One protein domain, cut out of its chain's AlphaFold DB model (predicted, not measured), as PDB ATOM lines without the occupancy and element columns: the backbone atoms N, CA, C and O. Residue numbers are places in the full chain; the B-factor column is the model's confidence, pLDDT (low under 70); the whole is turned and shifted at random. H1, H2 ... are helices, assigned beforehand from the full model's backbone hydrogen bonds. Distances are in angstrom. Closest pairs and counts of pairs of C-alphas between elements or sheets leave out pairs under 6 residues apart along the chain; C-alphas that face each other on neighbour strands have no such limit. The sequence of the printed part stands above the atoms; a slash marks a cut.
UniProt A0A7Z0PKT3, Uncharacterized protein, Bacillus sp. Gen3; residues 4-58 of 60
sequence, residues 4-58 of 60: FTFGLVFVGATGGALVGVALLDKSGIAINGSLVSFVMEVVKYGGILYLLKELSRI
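Overview. This is residues 4 to 58 of the 60 residues of an uncharacterized protein of Bacillus sp. Gen3 (UniProt A0A7Z0PKT3). Two long helices, H1 and the longer H2, run in nearly opposite directions as the two well-separated arms of an open, flat U, and a short link, residues 27 to 32, joins them at its closed end. The printed part has 55 residues with two named helices, H1 then H2, and no named strand; its class is all helix. It is only just loose, close to extended, with a radius of gyration of the C-alphas of 14.8 A, and spans 48 by 27 by 6 A.

Arrangement. Start with H2, residues 33 to 58, where residues 37 to 58 stand free. It is apart from H1, residues 4 to 26, with no C-alpha of the one within 8 A of the other. In H1, residues 4 to 20 stand free. Every O i to N i+4 pair is within hydrogen-bond range in H1, and 20 of 22 in H2.

Along the chain. Find C-alpha 33 at (-21.323, 18.096, -62.639); from there H2 runs 37.8 A to C-alpha 58 at (3.160, 8.669, -35.478). H1 runs 33.1 A from C-alpha 4 at (-17.374, 10.189, -31.504) to C-alpha 26.

Size, cuts and confidence. Look to Gly 28 and Ile 58 for the two C-alphas farthest apart, 47.9 A. The link has 6 residues. The printed part has no cut, and no printed residue is under 70 in pLDDT.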
ATOM      1  N   PHE A   4     -15.987  10.586 -31.296       90.75
ATOM      2  CA  PHE A   4     -17.374  10.189 -31.504       90.75
ATOM      3  C   PHE A   4     -18.228  11.377 -31.956       90.75
ATOM      4  O   PHE A   4     -18.907  11.299 -32.980       90.75
ATOM      5  N   THR A   5     -18.121  12.512 -31.259       91.44
ATOM      6  CA  THR A   5     -18.778  13.768 -31.647       91.44
ATOM      7  C   THR A   5     -18.319  14.226 -33.030       91.44
ATOM      8  O   THR A   5     -19.140  14.643 -33.845       91.44
ATOM      9  N   PHE A   6     -17.023  14.100 -33.332       87.94
ATOM     10  CA  PHE A   6     -16.501  14.401 -34.664       87.94
ATOM     11  C   PHE A   6     -17.133  13.508 -35.739       87.94
ATOM     12  O   PHE A   6     -17.627  14.025 -36.739       87.94
ATOM     13  N   GLY A   7     -17.166  12.189 -35.522       81.94
ATOM     14  CA  GLY A   7     -17.768  11.243 -36.461       81.94
ATOM     15  C   GLY A   7     -19.248  11.531 -36.716       81.94
ATOM     16  O   GLY A   7     -19.675  11.578 -37.868       81.94
ATOM     17  N   LEU A   8     -20.016  11.805 -35.660       92.06
ATOM     18  CA  LEU A   8     -21.439  12.132 -35.754       92.06
ATOM     19  C   LEU A   8     -21.685  13.409 -36.573       92.06
ATOM     20  O   LEU A   8     -22.509  13.413 -37.490       92.06
ATOM     21  N   VAL A   9     -20.945  14.482 -36.279       91.19
ATOM     22  CA  VAL A   9     -21.061  15.759 -37.001       91.19
ATOM     23  C   VAL A   9     -20.609  15.611 -38.453       91.19
ATOM     24  O   VAL A   9     -21.273  16.120 -39.351       91.19
ATOM     25  N   PHE A  10     -19.520  14.882 -38.706       87.25
ATOM     26  CA  PHE A  10     -18.996  14.658 -40.052       87.25
ATOM     27  C   PHE A  10     -19.973  13.872 -40.933       87.25
ATOM     28  O   PHE A  10     -20.251  14.277 -42.065       87.25
ATOM     29  N   VAL A  11     -20.540  12.780 -40.411       90.88
ATOM     30  CA  VAL A  11     -21.551  11.982 -41.122       90.88
ATOM     31  C   VAL A  11     -22.807  12.814 -41.380       90.88
ATOM     32  O   VAL A  11     -23.301  12.828 -42.508       90.88
ATOM     33  N   GLY A  12     -23.289  13.559 -40.379       91.69
ATOM     34  CA  GLY A  12     -24.451  14.437 -40.524       91.69
ATOM     35  C   GLY A  12     -24.246  15.536 -41.570       91.69
ATOM     36  O   GLY A  12     -25.091  15.719 -42.446       91.69
ATOM     37  N   ALA A  13     -23.103  16.223 -41.535       90.06
ATOM     38  CA  ALA A  13     -22.760  17.268 -42.497       90.06
ATOM     39  C   ALA A  13     -22.630  16.716 -43.925       90.06
ATOM     40  O   ALA A  13     -23.169  17.301 -44.864       90.06
ATOM     41  N   THR A  14     -21.974  15.563 -44.087       88.88
ATOM     42  CA  THR A  14     -21.802  14.915 -45.397       88.88
ATOM     43  C   THR A  14     -23.146  14.459 -45.967       88.88
ATOM     44  O   THR A  14     -23.451  14.733 -47.127       88.88
ATOM     45  N   GLY A  15     -23.988  13.819 -45.151       87.94
ATOM     46  CA  GLY A  15     -25.329  13.399 -45.558       87.94
ATOM     47  C   GLY A  15     -26.224  14.581 -45.935       87.94
ATOM     48  O   GLY A  15     -26.857  14.563 -46.989       87.94
ATOM     49  N   GLY A  16     -26.226  15.644 -45.124       91.69
ATOM     50  CA  GLY A  16     -26.981  16.868 -45.402       91.69
ATOM     51  C   GLY A  16     -26.544  17.557 -46.697       91.69
ATOM     52  O   GLY A  16     -27.392  17.966 -47.489       91.69
ATOM     53  N   ALA A  17     -25.236  17.618 -46.959       86.94
ATOM     54  CA  ALA A  17     -24.701  18.161 -48.205       86.94
ATOM     55  C   ALA A  17     -25.164  17.355 -49.432       86.94
ATOM     56  O   ALA A  17     -25.617  17.945 -50.410       86.94
ATOM     57  N   LEU A  18     -25.122  16.019 -49.369       86.38
ATOM     58  CA  LEU A  18     -25.580  15.153 -50.463       86.38
ATOM     59  C   LEU A  18     -27.085  15.285 -50.724       86.38
ATOM     60  O   LEU A  18     -27.504  15.328 -51.880       86.38
ATOM     61  N   VAL A  19     -27.899  15.403 -49.670       89.62
ATOM     62  CA  VAL A  19     -29.338  15.681 -49.805       89.62
ATOM     63  C   VAL A  19     -29.567  17.048 -50.450       89.62
ATOM     64  O   VAL A  19     -30.387  17.160 -51.357       89.62
ATOM     65  N   GLY A  20     -28.819  18.076 -50.039       87.06
ATOM     66  CA  GLY A  20     -28.884  19.407 -50.644       87.06
ATOM     67  C   GLY A  20     -28.549  19.388 -52.137       87.06
ATOM     68  O   GLY A  20     -29.292  19.949 -52.938       87.06
ATOM     69  N   VAL A  21     -27.488  18.673 -52.523       83.94
ATOM     70  CA  VAL A  21     -27.118  18.456 -53.931       83.94
ATOM     71  C   VAL A  21     -28.241  17.735 -54.684       83.94
ATOM     72  O   VAL A  21     -28.647  18.191 -55.746       83.94
ATOM     73  N   ALA A  22     -28.813  16.666 -54.128       84.19
ATOM     74  CA  ALA A  22     -29.901  15.930 -54.777       84.19
ATOM     75  C   ALA A  22     -31.185  16.768 -54.951       84.19
ATOM     76  O   ALA A  22     -31.910  16.606 -55.933       84.19
ATOM     77  N   LEU A  23     -31.488  17.661 -54.005       87.00
ATOM     78  CA  LEU A  23     -32.628  18.577 -54.101       87.00
ATOM     79  C   LEU A  23     -32.394  19.676 -55.139       87.00
ATOM     80  O   LEU A  23     -33.307  19.993 -55.901       87.00
ATOM     81  N   LEU A  24     -31.181  20.229 -55.194       83.56
ATOM     82  CA  LEU A  24     -30.798  21.224 -56.195       83.56
ATOM     83  C   LEU A  24     -30.894  20.646 -57.612       83.56
ATOM     84  O   LEU A  24     -31.491  21.288 -58.474       83.56
ATOM     85  N   ASP A  25     -30.438  19.408 -57.812       80.75
ATOM     86  CA  ASP A  25     -30.525  18.696 -59.093       80.75
ATOM     87  C   ASP A  25     -31.987  18.527 -59.548       80.75
ATOM     88  O   ASP A  25     -32.347  18.812 -60.688       80.75
ATOM     89  N   LYS A  26     -32.883  18.177 -58.613       80.50
ATOM     90  CA  LYS A  26     -34.328  18.051 -58.879       80.50
ATOM     91  C   LYS A  26     -35.064  19.378 -59.059       80.50
ATOM     92  O   LYS A  26     -36.146  19.384 -59.640       80.50
ATOM     93  N   SER A  27     -34.523  20.488 -58.560       83.31
ATOM     94  CA  SER A  27     -35.156  21.814 -58.645       83.31
ATOM     95  C   SER A  27     -35.035  22.475 -60.025       83.31
ATOM     96  O   SER A  27     -35.569  23.562 -60.234       83.31
ATOM     97  N   GLY A  28     -34.337  21.834 -60.971       72.94
ATOM     98  CA  GLY A  28     -34.059  22.386 -62.299       72.94
ATOM     99  C   GLY A  28     -32.882  23.365 -62.325       72.94
ATOM    100  O   GLY A  28     -32.544  23.886 -63.387       72.94
ATOM    101  N   ILE A  29     -32.227  23.598 -61.181       76.19
ATOM    102  CA  ILE A  29     -30.941  24.294 -61.122       76.19
ATOM    103  C   ILE A  29     -29.887  23.329 -61.661       76.19
ATOM    104  O   ILE A  29     -29.574  22.325 -61.026       76.19
ATOM    105  N   ALA A  30     -29.338  23.638 -62.837       71.38
ATOM    106  CA  ALA A  30     -28.283  22.839 -63.440       71.38
ATOM    107  C   ALA A  30     -27.050  22.828 -62.525       71.38
ATOM    108  O   ALA A  30     -26.287  23.795 -62.462       71.38
ATOM    109  N   ILE A  31     -26.852  21.722 -61.810       77.19
ATOM    110  CA  ILE A  31     -25.616  21.494 -61.078       77.19
ATOM    111  C   ILE A  31     -24.538  21.217 -62.113       77.19
ATOM    112  O   ILE A  31     -24.633  20.287 -62.913       77.19
ATOM    113  N   ASN A  32     -23.490  22.032 -62.103       81.00
ATOM    114  CA  ASN A  32     -22.343  21.783 -62.953       81.00
ATOM    115  C   ASN A  32     -21.600  20.541 -62.431       81.00
ATOM    116  O   ASN A  32     -20.787  20.623 -61.509       81.00
ATOM    117  N   GLY A  33     -21.903  19.383 -63.020       78.25
ATOM    118  CA  GLY A  33     -21.323  18.096 -62.639       78.25
ATOM    119  C   GLY A  33     -19.798  18.060 -62.755       78.25
ATOM    120  O   GLY A  33     -19.143  17.407 -61.945       78.25
ATOM    121  N   SER A  34     -19.210  18.818 -63.685       82.81
ATOM    122  CA  SER A  34     -17.752  18.953 -63.795       82.81
ATOM    123  C   SER A  34     -17.156  19.671 -62.585       82.81
ATOM    124  O   SER A  34     -16.114  19.264 -62.080       82.81
ATOM    125  N   LEU A  35     -17.839  20.699 -62.077       81.19
ATOM    126  CA  LEU A  35     -17.442  21.435 -60.874       81.19
ATOM    127  C   LEU A  35     -17.541  20.553 -59.625       81.19
ATOM    128  O   LEU A  35     -16.610  20.521 -58.825       81.19
ATOM    129  N   VAL A  36     -18.625  19.784 -59.490       82.81
ATOM    130  CA  VAL A  36     -18.774  18.806 -58.400       82.81
ATOM    131  C   VAL A  36     -17.672  17.748 -58.470       82.81
ATOM    132  O   VAL A  36     -17.011  17.493 -57.466       82.81
ATOM    133  N   SER A  37     -17.417  17.174 -59.647       85.31
ATOM    134  CA  SER A  37     -16.358  16.176 -59.833       85.31
ATOM    135  C   SER A  37     -14.979  16.737 -59.488       85.31
ATOM    136  O   SER A  37     -14.209  16.079 -58.792       85.31
ATOM    137  N   PHE A  38     -14.683  17.968 -59.910       88.06
ATOM    138  CA  PHE A  38     -13.423  18.636 -59.597       88.06
ATOM    139  C   PHE A  38     -13.253  18.848 -58.088       88.06
ATOM    140  O   PHE A  38     -12.216  18.513 -57.519       88.06
ATOM    141  N   VAL A  39     -14.293  19.344 -57.411       87.00
ATOM    142  CA  VAL A  39     -14.279  19.514 -55.952       87.00
ATOM    143  C   VAL A  39     -14.054  18.171 -55.254       87.00
ATOM    144  O   VAL A  39     -13.232  18.092 -54.342       87.00
ATOM    145  N   MET A  40     -14.708  17.100 -55.708       85.62
ATOM    146  CA  MET A  40     -14.516  15.758 -55.151       85.62
ATOM    147  C   MET A  40     -13.088  15.234 -55.350       85.62
ATOM    148  O   MET A  40     -12.540  14.612 -54.438       85.62
ATOM    149  N   GLU A  41     -12.450  15.504 -56.490       91.44
ATOM    150  CA  GLU A  41     -11.039  15.163 -56.704       91.44
ATOM    151  C   GLU A  41     -10.115  15.922 -55.749       91.44
ATOM    152  O   GLU A  41      -9.271  15.299 -55.099       91.44
ATOM    153  N   VAL A  42     -10.306  17.236 -55.596       91.12
ATOM    154  CA  VAL A  42      -9.519  18.063 -54.666       91.12
ATOM    155  C   VAL A  42      -9.680  17.571 -53.229       91.12
ATOM    156  O   VAL A  42      -8.686  17.415 -52.519       91.12
ATOM    157  N   VAL A  43     -10.908  17.264 -52.805       89.69
ATOM    158  CA  VAL A  43     -11.186  16.711 -51.472       89.69
ATOM    159  C   VAL A  43     -10.499  15.357 -51.289       89.69
ATOM    160  O   VAL A  43      -9.880  15.126 -50.251       89.69
ATOM    161  N   LYS A  44     -10.539  14.476 -52.297       88.31
ATOM    162  CA  LYS A  44      -9.888  13.159 -52.245       88.31
ATOM    163  C   LYS A  44      -8.373  13.288 -52.070       88.31
ATOM    164  O   LYS A  44      -7.809  12.679 -51.163       88.31
ATOM    165  N   TYR A  45      -7.712  14.093 -52.903       92.94
ATOM    166  CA  TYR A  45      -6.262  14.292 -52.815       92.94
ATOM    167  C   TYR A  45      -5.855  15.048 -51.545       92.94
ATOM    168  O   TYR A  45      -4.881  14.667 -50.895       92.94
ATOM    169  N   GLY A  46      -6.628  16.054 -51.134       91.38
ATOM    170  CA  GLY A  46      -6.431  16.752 -49.863       91.38
ATOM    171  C   GLY A  46      -6.547  15.814 -48.658       91.38
ATOM    172  O   GLY A  46      -5.722  15.880 -47.749       91.38
ATOM    173  N   GLY A  47      -7.507  14.885 -48.683       88.31
ATOM    174  CA  GLY A  47      -7.671  13.849 -47.663       88.31
ATOM    175  C   GLY A  47      -6.470  12.906 -47.577       88.31
ATOM    176  O   GLY A  47      -5.994  12.629 -46.479       88.31
ATOM    177  N   ILE A  48      -5.926  12.469 -48.718       91.12
ATOM    178  CA  ILE A  48      -4.711  11.637 -48.762       91.12
ATOM    179  C   ILE A  48      -3.517  12.387 -48.158       91.12
ATOM    180  O   ILE A  48      -2.809  11.836 -47.317       91.12
ATOM    181  N   LEU A  49      -3.306  13.651 -48.537       92.06
ATOM    182  CA  LEU A  49      -2.219  14.469 -47.989       92.06
ATOM    183  C   LEU A  49      -2.371  14.694 -46.479       92.06
ATOM    184  O   LEU A  49      -1.390  14.625 -45.740       92.06
ATOM    185  N   TYR A  50      -3.596  14.930 -46.010       88.81
ATOM    186  CA  TYR A  50      -3.879  15.072 -44.586       88.81
ATOM    187  C   TYR A  50      -3.613  13.771 -43.821       88.81
ATOM    188  O   TYR A  50      -3.004  13.798 -42.754       88.81
ATOM    189  N   LEU A  51      -4.002  12.627 -44.385       88.81
ATOM    190  CA  LEU A  51      -3.753  11.318 -43.791       88.81
ATOM    191  C   LEU A  51      -2.251  11.016 -43.703       88.81
ATOM    192  O   LEU A  51      -1.787  10.553 -42.666       88.81
ATOM    193  N   LEU A  52      -1.478  11.346 -44.742       91.25
ATOM    194  CA  LEU A  52      -0.016  11.240 -44.717       91.25
ATOM    195  C   LEU A  52       0.614  12.139 -43.645       91.25
ATOM    196  O   LEU A  52       1.525  11.703 -42.947       91.25
ATOM    197  N   LYS A  53       0.112  13.369 -43.474       90.44
ATOM    198  CA  LYS A  53       0.548  14.287 -42.410       90.44
ATOM    199  C   LYS A  53       0.240  13.743 -41.011       90.44
ATOM    200  O   LYS A  53       1.034  13.929 -40.092       90.44
ATOM    201  N   GLU A  54      -0.911  13.108 -40.822       89.38
ATOM    202  CA  GLU A  54      -1.259  12.543 -39.517       89.38
ATOM    203  C   GLU A  54      -0.463  11.263 -39.237       89.38
ATOM    204  O   GLU A  54       0.035  11.084 -38.129       89.38
ATOM    205  N   LEU A  55      -0.225  10.431 -40.257       88.44
ATOM    206  CA  LEU A  55       0.689   9.290 -40.167       88.44
ATOM    207  C   LEU A  55       2.118   9.730 -39.840       88.44
ATOM    208  O   LEU A  55       2.759   9.099 -39.006       88.44
ATOM    209  N   SER A  56       2.625  10.818 -40.429       89.81
ATOM    210  CA  SER A  56       3.990  11.274 -40.144       89.81
ATOM    211  C   SER A  56       4.190  11.675 -38.682       89.81
ATOM    212  O   SER A  56       5.299  11.547 -38.186       89.81
ATOM    213  N   ARG A  57       3.135  12.101 -37.971       87.75
ATOM    214  CA  ARG A  57       3.177  12.375 -36.520       87.75
ATOM    215  C   ARG A  57       3.265  11.125 -35.644       87.75
ATOM    216  O   ARG A  57       3.483  11.250 -34.448       87.75
ATOM    217  N   ILE A  58       3.019   9.941 -36.201       87.25
ATOM    218  CA  ILE A  58       3.160   8.669 -35.478       87.25
ATOM    219  C   ILE A  58       4.618   8.181 -35.537       87.25
ATOM    220  O   ILE A  58       5.055   7.451 -34.653       87.25
TER     221      ILE A  58